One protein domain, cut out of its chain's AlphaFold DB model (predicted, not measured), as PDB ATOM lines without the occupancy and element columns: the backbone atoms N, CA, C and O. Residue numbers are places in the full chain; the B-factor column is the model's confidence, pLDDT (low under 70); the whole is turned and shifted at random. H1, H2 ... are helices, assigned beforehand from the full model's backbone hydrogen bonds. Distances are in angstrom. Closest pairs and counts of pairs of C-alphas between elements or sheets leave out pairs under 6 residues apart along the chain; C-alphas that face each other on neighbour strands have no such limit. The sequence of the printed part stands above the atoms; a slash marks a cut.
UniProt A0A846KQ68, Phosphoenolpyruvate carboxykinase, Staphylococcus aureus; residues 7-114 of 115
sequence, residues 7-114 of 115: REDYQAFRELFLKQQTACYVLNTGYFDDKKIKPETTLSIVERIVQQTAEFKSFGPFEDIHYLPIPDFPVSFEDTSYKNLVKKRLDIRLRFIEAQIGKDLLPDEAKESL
ATOM      1  N   ARG A   7     -34.630  18.255 -11.525       95.50
ATOM      2  CA  ARG A   7     -34.698  18.755 -10.151       95.50
ATOM      3  C   ARG A   7     -35.943  19.599  -9.883       95.50
ATOM      4  O   ARG A   7     -36.496  19.497  -8.793       95.50
ATOM      5  N   GLU A   8     -36.370  20.413 -10.844       95.19
ATOM      6  CA  GLU A   8     -37.551  21.270 -10.688       95.19
ATOM      7  C   GLU A   8     -38.827  20.426 -10.679       95.19
ATOM      8  O   GLU A   8     -39.656  20.579  -9.781       95.19
ATOM      9  N   ASP A   9     -38.934  19.458 -11.597       93.94
ATOM     10  CA  ASP A   9     -40.042  18.495 -11.606       93.94
ATOM     11  C   ASP A   9     -40.098  17.720 -10.277       93.94
ATOM     12  O   ASP A   9     -41.159  17.606  -9.663       93.94
ATOM     13  N   TYR A  10     -38.950  17.230  -9.793       94.00
ATOM     14  CA  TYR A  10     -38.856  16.540  -8.505       94.00
ATOM     15  C   TYR A  10     -39.368  17.417  -7.353       94.00
ATOM     16  O   TYR A  10     -40.173  16.958  -6.543       94.00
ATOM     17  N   GLN A  11     -38.926  18.678  -7.280       93.12
ATOM     18  CA  GLN A  11     -39.347  19.602  -6.226       93.12
ATOM     19  C   GLN A  11     -40.853  19.856  -6.271       93.12
ATOM     20  O   GLN A  11     -41.503  19.795  -5.230       93.12
ATOM     21  N   ALA A  12     -41.426  20.062  -7.459       91.69
ATOM     22  CA  ALA A  12     -42.864  20.251  -7.614       91.69
ATOM     23  C   ALA A  12     -43.668  19.042  -7.094       91.69
ATOM     24  O   ALA A  12     -44.640  19.217  -6.356       91.69
ATOM     25  N   PHE A  13     -43.235  17.813  -7.406       90.69
ATOM     26  CA  PHE A  13     -43.855  16.601  -6.856       90.69
ATOM     27  C   PHE A  13     -43.669  16.489  -5.342       90.69
ATOM     28  O   PHE A  13     -44.622  16.195  -4.624       90.69
ATOM     29  N   ARG A  14     -42.469  16.760  -4.825       90.19
ATOM     30  CA  ARG A  14     -42.206  16.709  -3.384       90.19
ATOM     31  C   ARG A  14     -43.094  17.688  -2.614       90.19
ATOM     32  O   ARG A  14     -43.663  17.324  -1.586       90.19
ATOM     33  N   GLU A  15     -43.271  18.904  -3.126       91.38
ATOM     34  CA  GLU A  15     -44.168  19.890  -2.524       91.38
ATOM     35  C   GLU A  15     -45.638  19.464  -2.557       91.38
ATOM     36  O   GLU A  15     -46.347  19.692  -1.575       91.38
ATOM     37  N   LEU A  16     -46.092  18.821  -3.638       89.81
ATOM     38  CA  LEU A  16     -47.442  18.259  -3.732       89.81
ATOM     39  C   LEU A  16     -47.709  17.291  -2.570       89.81
ATOM     40  O   LEU A  16     -48.728  17.407  -1.893       89.81
ATOM     41  N   PHE A  17     -46.772  16.388  -2.281       86.31
ATOM     42  CA  PHE A  17     -46.949  15.401  -1.214       86.31
ATOM     43  C   PHE A  17     -46.844  16.018   0.185       86.31
ATOM     44  O   PHE A  17     -47.710  15.774   1.025       86.31
ATOM     45  N   LEU A  18     -45.833  16.858   0.431       86.56
ATOM     46  CA  LEU A  18     -45.596  17.434   1.760       86.56
ATOM     47  C   LEU A  18     -46.638  18.487   2.155       86.56
ATOM     48  O   LEU A  18     -47.042  18.544   3.314       86.56
ATOM     49  N   LYS A  19     -47.072  19.335   1.213       88.94
ATOM     50  CA  LYS A  19     -47.989  20.449   1.508       88.94
ATOM     51  C   LYS A  19     -49.455  20.059   1.347       88.94
ATOM     52  O   LYS A  19     -50.286  20.536   2.110       88.94
ATOM     53  N   GLN A  20     -49.781  19.222   0.360       81.19
ATOM     54  CA  GLN A  20     -51.173  18.901   0.016       81.19
ATOM     55  C   GLN A  20     -51.629  17.542   0.568       81.19
ATOM     56  O   GLN A  20     -52.736  17.111   0.256       81.19
ATOM     57  N   GLN A  21     -50.789  16.865   1.370       82.69
ATOM     58  CA  GLN A  21     -51.091  15.600   2.065       82.69
ATOM     59  C   GLN A  21     -51.714  14.532   1.149       82.69
ATOM     60  O   GLN A  21     -52.560  13.736   1.554       82.69
ATOM     61  N   THR A  22     -51.316  14.534  -0.123       84.62
ATOM     62  CA  THR A  22     -51.877  13.641  -1.134       84.62
ATOM     63  C   THR A  22     -51.224  12.269  -1.023       84.62
ATOM     64  O   THR A  22     -50.005  12.150  -1.146       84.62
ATOM     65  N   ALA A  23     -52.032  11.225  -0.823       86.31
ATOM     66  CA  ALA A  23     -51.551   9.848  -0.853       86.31
ATOM     67  C   ALA A  23     -51.068   9.479  -2.267       86.31
ATOM     68  O   ALA A  23     -51.760   9.732  -3.255       86.31
ATOM     69  N   CYS A  24     -49.887   8.867  -2.362       86.19
ATOM     70  CA  CYS A  24     -49.279   8.461  -3.626       86.19
ATOM     71  C   CYS A  24     -49.155   6.939  -3.692       86.19
ATOM     72  O   CYS A  24     -48.712   6.304  -2.735       86.19
ATOM     73  N   TYR A  25     -49.513   6.361  -4.838       92.44
ATOM     74  CA  TYR A  25     -49.437   4.923  -5.080       92.44
ATOM     75  C   TYR A  25     -48.719   4.652  -6.399       92.44
ATOM     76  O   TYR A  25     -48.987   5.298  -7.413       92.44
ATOM     77  N   VAL A  26     -47.846   3.645  -6.405       93.06
ATOM     78  CA  VAL A  26     -47.230   3.121  -7.628       93.06
ATOM     79  C   VAL A  26     -47.970   1.850  -8.029       93.06
ATOM     80  O   VAL A  26     -47.924   0.847  -7.320       93.06
ATOM     81  N   LEU A  27     -48.654   1.887  -9.172       94.38
ATOM     82  CA  LEU A  27     -49.409   0.750  -9.696       94.38
ATOM     83  C   LEU A  27     -48.649   0.091 -10.846       94.38
ATOM     84  O   LEU A  27     -48.309   0.738 -11.835       94.38
ATOM     85  N   ASN A  28     -48.420  -1.217 -10.743       92.44
ATOM     86  CA  ASN A  28     -47.894  -1.995 -11.857       92.44
ATOM     87  C   ASN A  28     -49.051  -2.425 -12.774       92.44
ATOM     88  O   ASN A  28     -49.926  -3.184 -12.369       92.44
ATOM     89  N   THR A  29     -49.049  -1.938 -14.012       94.81
ATOM     90  CA  THR A  29     -50.010  -2.298 -15.077       94.81
ATOM     91  C   THR A  29     -49.368  -3.163 -16.173       94.81
ATOM     92  O   THR A  29     -49.981  -3.514 -17.187       94.81
ATOM     93  N   GLY A  30     -48.092  -3.499 -15.984       95.44
ATOM     94  CA  GLY A  30     -47.271  -4.277 -16.893       95.44
ATOM     95  C   GLY A  30     -47.319  -5.756 -16.543       95.44
ATOM     96  O   GLY A  30     -48.340  -6.422 -16.730       95.44
ATOM     97  N   TYR A  31     -46.179  -6.258 -16.091       94.81
ATOM     98  CA  TYR A  31     -45.958  -7.639 -15.698       94.81
ATOM     99  C   TYR A  31     -45.358  -7.657 -14.299       94.81
ATOM    100  O   TYR A  31     -44.577  -6.771 -13.937       94.81
ATOM    101  N   PHE A  32     -45.737  -8.660 -13.526       92.38
ATOM    102  CA  PHE A  32     -45.050  -9.044 -12.307       92.38
ATOM    103  C   PHE A  32     -44.305 -10.337 -12.627       92.38
ATOM    104  O   PHE A  32     -44.940 -11.353 -12.910       92.38
ATOM    105  N   ASP A  33     -42.979 -10.246 -12.688       88.62
ATOM    106  CA  ASP A  33     -42.110 -11.247 -13.310       88.62
ATOM    107  C   ASP A  33     -42.581 -11.609 -14.729       88.62
ATOM    108  O   ASP A  33     -42.562 -10.759 -15.623       88.62
ATOM    109  N   ASP A  34     -43.019 -12.840 -14.950       91.31
ATOM    110  CA  ASP A  34     -43.535 -13.353 -16.218       91.31
ATOM    111  C   ASP A  34     -45.072 -13.293 -16.318       91.31
ATOM    112  O   ASP A  34     -45.642 -13.466 -17.401       91.31
ATOM    113  N   LYS A  35     -45.770 -12.973 -15.220       95.50
ATOM    114  CA  LYS A  35     -47.235 -12.932 -15.166       95.50
ATOM    115  C   LYS A  35     -47.771 -11.544 -15.515       95.50
ATOM    116  O   LYS A  35     -47.489 -10.542 -14.854       95.50
ATOM    117  N   LYS A  36     -48.610 -11.476 -16.554       96.62
ATOM    118  CA  LYS A  36     -49.307 -10.242 -16.951       96.62
ATOM    119  C   LYS A  36     -50.286  -9.812 -15.857       96.62
ATOM    120  O   LYS A  36     -51.140 -10.599 -15.448       96.62
ATOM    121  N   ILE A  37     -50.227  -8.543 -15.460       97.00
ATOM    122  CA  ILE A  37     -51.270  -7.931 -14.630       97.00
ATOM    123  C   ILE A  37     -52.398  -7.500 -15.561       97.00
ATOM    124  O   ILE A  37     -52.184  -6.711 -16.487       97.00
ATOM    125  N   LYS A  38     -53.590  -8.064 -15.357       96.69
ATOM    126  CA  LYS A  38     -54.756  -7.713 -16.164       96.69
ATOM    127  C   LYS A  38     -55.371  -6.394 -15.675       96.69
ATOM    128  O   LYS A  38     -55.268  -6.098 -14.481       96.69
ATOM    129  N   PRO A  39     -56.035  -5.619 -16.552       96.88
ATOM    130  CA  PRO A  39     -56.695  -4.375 -16.158       96.88
ATOM    131  C   PRO A  39     -57.655  -4.540 -14.973       96.88
ATOM    132  O   PRO A  39     -57.683  -3.680 -14.097       96.88
ATOM    133  N   GLU A  40     -58.380  -5.660 -14.892       96.44
ATOM    134  CA  GLU A  40     -59.344  -5.926 -13.816       96.44
ATOM    135  C   GLU A  40     -58.658  -6.006 -12.447       96.44
ATOM    136  O   GLU A  40     -59.189  -5.508 -11.455       96.44
ATOM    137  N   THR A  41     -57.445  -6.569 -12.388       96.44
ATOM    138  CA  THR A  41     -56.646  -6.602 -11.157       96.44
ATOM    139  C   THR A  41     -56.287  -5.189 -10.710       96.44
ATOM    140  O   THR A  41     -56.480  -4.847  -9.546       96.44
ATOM    141  N   THR A  42     -55.787  -4.347 -11.618       96.31
ATOM    142  CA  THR A  42     -55.432  -2.960 -11.286       96.31
ATOM    143  C   THR A  42     -56.659  -2.162 -10.846       96.31
ATOM    144  O   THR A  42     -56.584  -1.434  -9.860       96.31
ATOM    145  N   LEU A  43     -57.795  -2.316 -11.532       96.62
ATOM    146  CA  LEU A  43     -59.037  -1.627 -11.176       96.62
ATOM    147  C   LEU A  43     -59.549  -2.047  -9.793       96.62
ATOM    148  O   LEU A  43     -59.909  -1.181  -9.002       96.62
ATOM    149  N   SER A  44     -59.490  -3.340  -9.461       96.25
ATOM    150  CA  SER A  44     -59.842  -3.829  -8.121       96.25
ATOM    151  C   SER A  44     -58.940  -3.235  -7.029       96.25
ATOM    152  O   SER A  44     -59.414  -2.892  -5.948       96.25
ATOM    153  N   ILE A  45     -57.644  -3.048  -7.304       96.81
ATOM    154  CA  ILE A  45     -56.720  -2.380  -6.373       96.81
ATOM    155  C   ILE A  45     -57.130  -0.918  -6.146       96.81
ATOM    156  O   ILE A  45     -57.184  -0.474  -4.999       96.81
ATOM    157  N   VAL A  46     -57.449  -0.185  -7.217       97.00
ATOM    158  CA  VAL A  46     -57.911   1.210  -7.125       97.00
ATOM    159  C   VAL A  46     -59.213   1.302  -6.331       97.00
ATOM    160  O   VAL A  46     -59.320   2.147  -5.446       97.00
ATOM    161  N   GLU A  47     -60.173   0.412  -6.587       97.56
ATOM    162  CA  GLU A  47     -61.434   0.354  -5.845       97.56
ATOM    163  C   GLU A  47     -61.196   0.160  -4.341       97.56
ATOM    164  O   GLU A  47     -61.728   0.921  -3.535       97.56
ATOM    165  N   ARG A  48     -60.331  -0.788  -3.961       97.44
ATOM    166  CA  ARG A  48     -59.982  -1.034  -2.552       97.44
ATOM    167  C   ARG A  48     -59.321   0.169  -1.886       97.44
ATOM    168  O   ARG A  48     -59.598   0.447  -0.721       97.44
ATOM    169  N   ILE A  49     -58.454   0.885  -2.603       96.75
ATOM    170  CA  ILE A  49     -57.825   2.114  -2.095       96.75
ATOM    171  C   ILE A  49     -58.890   3.190  -1.852       96.75
ATOM    172  O   ILE A  49     -58.941   3.760  -0.764       96.75
ATOM    173  N   VAL A  50     -59.766   3.439  -2.830       96.06
ATOM    174  CA  VAL A  50     -60.824   4.461  -2.737       96.06
ATOM    175  C   VAL A  50     -61.832   4.132  -1.633       96.06
ATOM    176  O   VAL A  50     -62.251   5.023  -0.900       96.06
ATOM    177  N   GLN A  51     -62.188   2.856  -1.480       97.75
ATOM    178  CA  GLN A  51     -63.084   2.373  -0.426       97.75
ATOM    179  C   GLN A  51     -62.399   2.232   0.944       97.75
ATOM    180  O   GLN A  51     -63.062   1.857   1.906       97.75
ATOM    181  N   GLN A  52     -61.095   2.516   1.047       96.00
ATOM    182  CA  GLN A  52     -60.305   2.375   2.276       96.00
ATOM    183  C   GLN A  52     -60.308   0.944   2.854       96.00
ATOM    184  O   GLN A  52     -60.190   0.743   4.058       96.00
ATOM    185  N   THR A  53     -60.411  -0.067   1.986       97.50
ATOM    186  CA  THR A  53     -60.373  -1.505   2.330       97.50
ATOM    187  C   THR A  53     -59.050  -2.174   1.929       97.50
ATOM    188  O   THR A  53     -58.891  -3.397   1.988       97.50
ATOM    189  N   ALA A  54     -58.079  -1.387   1.460       96.69
ATOM    190  CA  ALA A  54     -56.750  -1.865   1.113       96.69
ATOM    191  C   ALA A  54     -55.892  -2.063   2.375       96.69
ATOM    192  O   ALA A  54     -55.522  -1.105   3.048       96.69
ATOM    193  N   GLU A  55     -55.534  -3.315   2.660       96.25
ATOM    194  CA  GLU A  55     -54.655  -3.683   3.773       96.25
ATOM    195  C   GLU A  55     -53.216  -3.841   3.279       96.25
ATOM    196  O   GLU A  55     -52.834  -4.866   2.706       96.25
ATOM    197  N   PHE A  56     -52.420  -2.796   3.475       95.75
ATOM    198  CA  PHE A  56     -51.014  -2.787   3.101       95.75
ATOM    199  C   PHE A  56     -50.151  -3.521   4.133       95.75
ATOM    200  O   PHE A  56     -50.436  -3.515   5.329       95.75
ATOM    201  N   LYS A  57     -49.066  -4.139   3.663       94.88
ATOM    202  CA  LYS A  57     -48.027  -4.757   4.495       94.88
ATOM    203  C   LYS A  57     -46.679  -4.116   4.201       94.88
ATOM    204  O   LYS A  57     -46.434  -3.708   3.065       94.88
ATOM    205  N   SER A  58     -45.799  -4.072   5.196       93.88
ATOM    206  CA  SER A  58     -44.416  -3.626   5.010       93.88
ATOM    207  C   SER A  58     -43.724  -4.465   3.936       93.88
ATOM    208  O   SER A  58     -43.897  -5.688   3.852       93.88
ATOM    209  N   PHE A  59     -42.963  -3.804   3.075       93.06
ATOM    210  CA  PHE A  59     -42.238  -4.445   1.993       93.06
ATOM    211  C   PHE A  59     -40.890  -4.942   2.521       93.06
ATOM    212  O   PHE A  59     -39.871  -4.281   2.397       93.06
ATOM    213  N   GLY A  60     -40.874  -6.121   3.139       89.75
ATOM    214  CA  GLY A  60     -39.637  -6.708   3.656       89.75
ATOM    215  C   GLY A  60     -39.053  -5.867   4.798       89.75
ATOM    216  O   GLY A  60     -39.796  -5.569   5.731       89.75
ATOM    217  N   PRO A  61     -37.755  -5.502   4.766       87.62
ATOM    218  CA  PRO A  61     -37.111  -4.761   5.854       87.62
ATOM    219  C   PRO A  61     -37.357  -3.242   5.818       87.62
ATOM    220  O   PRO A  61     -36.833  -2.538   6.673       87.62
ATOM    221  N   PHE A  62     -38.083  -2.718   4.824       88.81
ATOM    222  CA  PHE A  62     -38.286  -1.276   4.670       88.81
ATOM    223  C   PHE A  62     -39.449  -0.784   5.541       88.81
ATOM    224  O   PHE A  62     -40.555  -1.320   5.450       88.81
ATOM    225  N   GLU A  63     -39.209   0.261   6.337       85.75
ATOM    226  CA  GLU A  63     -40.228   0.874   7.204       85.75
ATOM    227  C   GLU A  63     -41.213   1.740   6.405       85.75
ATOM    228  O   GLU A  63     -42.420   1.662   6.618       85.75
ATOM    229  N   ASP A  64     -40.717   2.495   5.422       87.88
ATOM    230  CA  ASP A  64     -41.528   3.466   4.672       87.88
ATOM    231  C   ASP A  64     -42.159   2.899   3.392       87.88
ATOM    232  O   ASP A  64     -43.006   3.535   2.760       87.88
ATOM    233  N   ILE A  65     -41.782   1.681   2.989       90.06
ATOM    234  CA  ILE A  65     -42.279   1.052   1.761       90.06
ATOM    235  C   ILE A  65     -43.271  -0.043   2.116       90.06
ATOM    236  O   ILE A  65     -42.961  -0.994   2.829       90.06
ATOM    237  N   HIS A  66     -44.460   0.059   1.537       93.81
ATOM    238  CA  HIS A  66     -45.536  -0.893   1.743       93.81
ATOM    239  C   HIS A  66     -46.042  -1.431   0.406       93.81
ATOM    240  O   HIS A  66     -45.963  -0.765  -0.626       93.81
ATOM    241  N   TYR A  67     -46.593  -2.640   0.423       95.44
ATOM    242  CA  TYR A  67     -47.245  -3.242  -0.733       95.44
ATOM    243  C   TYR A  67     -48.616  -3.793  -0.350       95.44
ATOM    244  O   TYR A  67     -48.865  -4.143   0.802       95.44
ATOM    245  N   LEU A  68     -49.511  -3.869  -1.332       96.25
ATOM    246  CA  LEU A  68     -50.803  -4.522  -1.180       96.25
ATOM    247  C   LEU A  68     -50.651  -5.997  -1.574       96.25
ATOM    248  O   LEU A  68     -50.364  -6.266  -2.744       96.25
ATOM    249  N   PRO A  69     -50.832  -6.962  -0.656       95.25
ATOM    250  CA  PRO A  69     -50.763  -8.370  -1.010       95.25
ATOM    251  C   PRO A  69     -51.903  -8.736  -1.957       95.25
ATOM    252  O   PRO A  69     -53.080  -8.533  -1.643       95.25
ATOM    253  N   ILE A  70     -51.549  -9.304  -3.108       94.06
ATOM    254  CA  ILE A  70     -52.496  -9.856  -4.072       94.06
ATOM    255  C   ILE A  70     -52.171 -11.346  -4.208       94.06
ATOM    256  O   ILE A  70     -51.042 -11.661  -4.581       94.06
ATOM    257  N   PRO A  71     -53.109 -12.270  -3.915       90.88
ATOM    258  CA  PRO A  71     -52.834 -13.712  -3.922       90.88
ATOM    259  C   PRO A  71     -52.202 -14.223  -5.221       90.88
ATOM    260  O   PRO A  71     -51.340 -15.094  -5.203       90.88
ATOM    261  N   ASP A  72     -52.597 -13.631  -6.347       92.50
ATOM    262  CA  ASP A  72     -52.089 -13.963  -7.676       92.50
ATOM    263  C   ASP A  72     -50.658 -13.483  -7.964       92.50
ATOM    264  O   ASP A  72     -50.085 -13.899  -8.974       92.50
ATOM    265  N   PHE A  73     -50.099 -12.613  -7.122       93.62
ATOM    266  CA  PHE A  73     -48.794 -11.967  -7.286       93.62
ATOM    267  C   PHE A  73     -48.044 -11.969  -5.943       93.62
ATOM    268  O   PHE A  73     -47.919 -10.927  -5.290       93.62
ATOM    269  N   PRO A  74     -47.608 -13.150  -5.470       91.06
ATOM    270  CA  PRO A  74     -46.992 -13.278  -4.160       91.06
ATOM    271  C   PRO A  74     -45.626 -12.588  -4.122       91.06
ATOM    272  O   PRO A  74     -44.793 -12.755  -5.008       91.06
ATOM    273  N   VAL A  75     -45.382 -11.854  -3.040       91.12
ATOM    274  CA  VAL A  75     -44.082 -11.265  -2.713       91.12
ATOM    275  C   VAL A  75     -43.484 -12.077  -1.568       91.12
ATOM    276  O   VAL A  75     -44.083 -12.151  -0.496       91.12
ATOM    277  N   SER A  76     -42.315 -12.689  -1.780       88.38
ATOM    278  CA  SER A  76     -41.648 -13.516  -0.767       88.38
ATOM    279  C   SER A  76     -40.268 -12.971  -0.426       88.38
ATOM    280  O   SER A  76     -39.340 -13.047  -1.226       88.38
ATOM    281  N   PHE A  77     -40.115 -12.466   0.798       86.25
ATOM    282  CA  PHE A  77     -38.811 -12.067   1.338       86.25
ATOM    283  C   PHE A  77     -38.047 -13.222   1.994       86.25
ATOM    284  O   PHE A  77     -36.889 -13.058   2.383       86.25
ATOM    285  N   GLU A  78     -38.634 -14.416   2.045       89.62
ATOM    286  CA  GLU A  78     -37.905 -15.636   2.398       89.62
ATOM    287  C   GLU A  78     -37.052 -16.128   1.222       89.62
ATOM    288  O   GLU A  78     -35.968 -16.677   1.420       89.62
ATOM    289  N   ASP A  79     -37.474 -15.835  -0.013       91.31
ATOM    290  CA  ASP A  79     -36.736 -16.189  -1.221       91.31
ATOM    291  C   ASP A  79     -35.487 -15.308  -1.400       91.31
ATOM    292  O   ASP A  79     -35.539 -14.097  -1.638       91.31
ATOM    293  N   THR A  80     -34.320 -15.942  -1.298       92.81
ATOM    294  CA  THR A  80     -33.019 -15.295  -1.496       92.81
ATOM    295  C   THR A  80     -32.848 -14.730  -2.908       92.81
ATOM    296  O   THR A  80     -32.234 -13.674  -3.068       92.81
ATOM    297  N   SER A  81     -33.395 -15.382  -3.935       92.12
ATOM    298  CA  SER A  81     -33.324 -14.901  -5.317       92.12
ATOM    299  C   SER A  81     -34.120 -13.606  -5.501       92.12
ATOM    300  O   SER A  81     -33.595 -12.644  -6.068       92.12
ATOM    301  N   TYR A  82     -35.320 -13.532  -4.917       91.19
ATOM    302  CA  TYR A  82     -36.153 -12.332  -4.923       91.19
ATOM    303  C   TYR A  82     -35.495 -11.181  -4.152       91.19
ATOM    304  O   TYR A  82     -35.390 -10.069  -4.671       91.19
ATOM    305  N   LYS A  83     -34.945 -11.441  -2.957       92.44
ATOM    306  CA  LYS A  83     -34.175 -10.436  -2.196       92.44
ATOM    307  C   LYS A  83     -33.006  -9.871  -3.002       92.44
ATOM    308  O   LYS A  83     -32.831  -8.654  -3.081       92.44
ATOM    309  N   ASN A  84     -32.231 -10.746  -3.643       94.12
ATOM    310  CA  ASN A  84     -31.115 -10.339  -4.494       94.12
ATOM    311  C   ASN A  84     -31.586  -9.535  -5.710       94.12
ATOM    312  O   ASN A  84     -30.916  -8.581  -6.109       94.12
ATOM    313  N   LEU A  85     -32.741  -9.881  -6.287       93.00
ATOM    314  CA  LEU A  85     -33.351  -9.119  -7.371       93.00
ATOM    315  C   LEU A  85     -33.741  -7.712  -6.907       93.00
ATOM    316  O   LEU A  85     -33.369  -6.746  -7.571       93.00
ATOM    317  N   VAL A  86     -34.433  -7.576  -5.771       92.56
ATOM    318  CA  VAL A  86     -34.808  -6.270  -5.201       92.56
ATOM    319  C   VAL A  86     -33.564  -5.411  -4.983       92.56
ATOM    320  O   VAL A  86     -33.498  -4.305  -5.523       92.56
ATOM    321  N   LYS A  87     -32.539  -5.953  -4.307       93.06
ATOM    322  CA  LYS A  87     -31.262  -5.260  -4.083       93.06
ATOM    323  C   LYS A  87     -30.625  -4.806  -5.396       93.06
ATOM    324  O   LYS A  87     -30.377  -3.622  -5.591       93.06
ATOM    325  N   LYS A  88     -30.468  -5.721  -6.360       96.12
ATOM    326  CA  LYS A  88     -29.907  -5.407  -7.682       96.12
ATOM    327  C   LYS A  88     -30.679  -4.289  -8.384       96.12
ATOM    328  O   LYS A  88     -30.083  -3.478  -9.090       96.12
ATOM    329  N   ARG A  89     -32.007  -4.250  -8.246       94.19
ATOM    330  CA  ARG A  89     -32.846  -3.223  -8.873       94.19
ATOM    331  C   ARG A  89     -32.703  -1.870  -8.173       94.19
ATOM    332  O   ARG A  89     -32.759  -0.862  -8.875       94.19
ATOM    333  N   LEU A  90     -32.514  -1.820  -6.856       94.19
ATOM    334  CA  LEU A  90     -32.178  -0.580  -6.140       94.19
ATOM    335  C   LEU A  90     -30.783  -0.082  -6.545       94.19
ATOM    336  O   LEU A  90     -30.674   1.049  -7.005       94.19
ATOM    337  N   ASP A  91     -29.773  -0.959  -6.581       96.56
ATOM    338  CA  ASP A  91     -28.406  -0.613  -7.009       96.56
ATOM    339  C   ASP A  91     -28.341  -0.068  -8.446       96.56
ATOM    340  O   ASP A  91     -27.495   0.763  -8.780       96.56
ATOM    341  N   ILE A  92     -29.184  -0.581  -9.352       97.69
ATOM    342  CA  ILE A  92     -29.282  -0.072 -10.730       97.69
ATOM    343  C   ILE A  92     -29.863   1.345 -10.740       97.69
ATOM    344  O   ILE A  92     -29.397   2.181 -11.511       97.69
ATOM    345  N   ARG A  93     -30.871   1.625  -9.903       96.38
ATOM    346  CA  ARG A  93     -31.474   2.961  -9.800       96.38
ATOM    347  C   ARG A  93     -30.516   3.953  -9.159       96.38
ATOM    348  O   ARG A  93     -30.384   5.049  -9.684       96.38
ATOM    349  N   LEU A  94     -29.806   3.539  -8.112       97.00
ATOM    350  CA  LEU A  94     -28.780   4.349  -7.467       97.00
ATOM    351  C   LEU A  94     -27.722   4.790  -8.484       97.00
ATOM    352  O   LEU A  94     -27.545   5.981  -8.717       97.00
ATOM    353  N   ARG A  95     -27.136   3.830  -9.211       97.31
ATOM    354  CA  ARG A  95     -26.165   4.115 -10.280       97.31
ATOM    355  C   ARG A  95     -26.738   4.973 -11.403       97.31
ATOM    356  O   ARG A  95     -26.022   5.789 -11.974       97.31
ATOM    357  N   PHE A  96     -28.013   4.784 -11.748       96.88
ATOM    358  CA  PHE A  96     -28.678   5.636 -12.729       96.88
ATOM    359  C   PHE A  96     -28.741   7.087 -12.241       96.88
ATOM    360  O   PHE A  96     -28.395   7.973 -13.014       96.88
ATOM    361  N   ILE A  97     -29.134   7.330 -10.987       96.50
ATOM    362  CA  ILE A  97     -29.185   8.675 -10.391       96.50
ATOM    363  C   ILE A  97     -27.786   9.302 -10.348       96.50
ATOM    364  O   ILE A  97     -27.622  10.437 -10.784       96.50
ATOM    365  N   GLU A  98     -26.773   8.555  -9.906       95.75
ATOM    366  CA  GLU A  98     -25.382   9.029  -9.816       95.75
ATOM    367  C   GLU A  98     -24.769   9.390 -11.175       95.75
ATOM    368  O   GLU A  98     -23.900  10.256 -11.257       95.75
ATOM    369  N   ALA A  99     -25.215   8.739 -12.251       97.06
ATOM    370  CA  ALA A  99     -24.740   9.010 -13.602       97.06
ATOM    371  C   ALA A  99     -25.392  10.247 -14.249       97.06
ATOM    372  O   ALA A  99     -24.973  10.647 -15.338       97.06
ATOM    373  N   GLN A 100     -26.430  10.835 -13.638       96.81
ATOM    374  CA  GLN A 100     -27.101  11.999 -14.213       96.81
ATOM    375  C   GLN A 100     -26.227  13.253 -14.120       96.81
ATOM    376  O   GLN A 100     -25.537  13.486 -13.132       96.81
ATOM    377  N   ILE A 101     -26.295  14.099 -15.149       95.88
ATOM    378  CA  ILE A 101     -25.549  15.359 -15.235       95.88
ATOM    379  C   ILE A 101     -26.415  16.464 -15.847       95.88
ATOM    380  O   ILE A 101     -27.425  16.209 -16.507       95.88
ATOM    381  N   GLY A 102     -26.007  17.720 -15.656       95.19
ATOM    382  CA  GLY A 102     -26.671  18.871 -16.267       95.19
ATOM    383  C   GLY A 102     -28.156  18.953 -15.901       95.19
ATOM    384  O   GLY A 102     -28.511  18.980 -14.725       95.19
ATOM    385  N   LYS A 103     -29.031  18.995 -16.914       94.81
ATOM    386  CA  LYS A 103     -30.487  19.129 -16.724       94.81
ATOM    387  C   LYS A 103     -31.154  17.894 -16.115       94.81
ATOM    388  O   LYS A 103     -32.305  17.995 -15.710       94.81
ATOM    389  N   ASP A 104     -30.466  16.759 -16.043       96.19
ATOM    390  CA  ASP A 104     -31.016  15.530 -15.472       96.19
ATOM    391  C   ASP A 104     -30.593  15.289 -14.017       96.19
ATOM    392  O   ASP A 104     -31.036  14.321 -13.406       96.19
ATOM    393  N   LEU A 105     -29.780  16.176 -13.430       96.62
ATOM    394  CA  LEU A 105     -29.418  16.081 -12.016       96.62
ATOM    395  C   LEU A 105     -30.661  16.114 -11.119       96.62
ATOM    396  O   LEU A 105     -31.514  16.996 -11.236       96.62
ATOM    397  N   LEU A 106     -30.712  15.175 -10.179       96.19
ATOM    398  CA  LEU A 106     -31.684  15.135  -9.088       96.19
ATOM    399  C   LEU A 106     -31.108  15.811  -7.826       96.19
ATOM    400  O   LEU A 106     -29.922  16.153  -7.789       96.19
ATOM    401  N   PRO A 107     -31.937  16.116  -6.815       95.69
ATOM    402  CA  PRO A 107     -31.465  16.415  -5.461       95.69
ATOM    403  C   PRO A 107     -30.753  15.229  -4.804       95.69
ATOM    404  O   PRO A 107     -31.077  14.081  -5.109       95.69
ATOM    405  N   ASP A 108     -29.862  15.513  -3.853       94.56
ATOM    406  CA  ASP A 108     -29.098  14.489  -3.124       94.56
ATOM    407  C   ASP A 108     -30.014  13.523  -2.354       94.56
ATOM    408  O   ASP A 108     -29.805  12.313  -2.394       94.56
ATOM    409  N   GLU A 109     -31.125  14.021  -1.796       93.75
ATOM    410  CA  GLU A 109     -32.126  13.197  -1.096       93.75
ATOM    411  C   GLU A 109     -32.713  12.063  -1.961       93.75
ATOM    412  O   GLU A 109     -33.110  11.019  -1.448       93.75
ATOM    413  N   ALA A 110     -32.750  12.222  -3.292       94.00
ATOM    414  CA  ALA A 110     -33.207  11.155  -4.181       94.00
ATOM    415  C   ALA A 110     -32.237   9.964  -4.171       94.00
ATOM    416  O   ALA A 110     -32.669   8.816  -4.257       94.00
ATOM    417  N   LYS A 111     -30.935  10.240  -4.049       94.25
ATOM    418  CA  LYS A 111     -29.890   9.229  -3.902       94.25
ATOM    419  C   LYS A 111     -29.950   8.597  -2.510       94.25
ATOM    420  O   LYS A 111     -30.014   7.378  -2.418       94.25
ATOM    421  N   GLU A 112     -29.995   9.427  -1.468       93.56
ATOM    422  CA  GLU A 112     -30.039   8.997  -0.060       93.56
ATOM    423  C   GLU A 112     -31.222   8.056   0.216       93.56
ATOM    424  O   GLU A 112     -31.094   7.111   0.982       93.56
ATOM    425  N   SER A 113     -32.359   8.241  -0.469       90.19
ATOM    426  CA  SER A 113     -33.529   7.358  -0.333       90.19
ATOM    427  C   SER A 113     -33.337   5.915  -0.836       90.19
ATOM    428  O   SER A 113     -34.230   5.084  -0.659       90.19
ATOM    429  N   LEU A 114     -32.223   5.616  -1.514       89.00
ATOM    430  CA  LEU A 114     -31.911   4.299  -2.077       89.00
ATOM    431  C   LEU A 114     -30.714   3.605  -1.404       89.00
ATOM    432  O   LEU A 114     -30.409   2.474  -1.795       89.00
TER     433      LEU A 114
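Overview. This is residues 7 to 114 of the 115 residues of the protein "Phosphoenolpyruvate carboxykinase" of Staphylococcus aureus (UniProt A0A846KQ68). The model is a loose, open frame of helices: the centres of H1, H2 and H3 make a wide triangle with no contact between these three helices, and two long loop stretches, residues 21 to 38 and 51 to 79, run through and round the space between them. The short H4 lies on the side of the triangle between H1 and H3 and packs on the end of H3, while residues 17 to 23 stick out. The printed part has 108 residues, with four named helices in the order H1, H2, H3, H4 and no named strand. The class is all helix, although the helices hold 50 of the 108 printed residues, under half. The whole is loose, with a radius of gyration of the C-alphas of 16.2 A and spans of 43 by 36 by 25 A.

Along the chain. H1 is residues 7 to 20, 19.4 A from first to last C-alpha, and begins at C-alpha 7 at (-34.698, 18.755, -10.151). H2 is residues 39 to 50, 16.6 A long, from C-alpha 39 at (-56.695, -4.375, -16.158). H3, the longest helix by residues, is residues 80 to 98 and measures 26.8 A from first to last C-alpha. H4 is residues 108 to 112 and ends at C-alpha 112 at (-30.039, 8.997, -0.060).

Arrangement. H1 is apart from H2, H3 and H4. H2 is apart from H3 and H4 too. H3 and H4 touch, with 4 pairs of C-alphas within 8 A; the closest are those of Leu 94 and Lys 111, 6.1 A apart. H3 touches H4 with residues 94 to 98 alone. In the stretch from 21 to 38, residues 31 to 32 form a short antiparallel pairing with residues 35 to 36. In the stretch from 51 to 79, residues 57 to 58 form another with residues 66 to 67. In H1, H2, H3 and H4 every backbone O i to N i+4 pair is within hydrogen-bond range.

Size, cuts and confidence. The two C-alphas farthest apart are those of Pro 71 and Gly 102, at 43.6 A, and the first and last printed C-alphas, Arg 7 and Leu 114, are 16.8 A apart. The printed part has no cut. The links from H1 to H2, with 18 residues, and from H2 to H3, with 29 residues, are long; that from H3 to H4, with 9 residues, is short. Residues 17 to 23, of which 17 to 20 belong to H1, stand free. The mean pLDDT of the printed part is 93.3, and no printed residue is under 70.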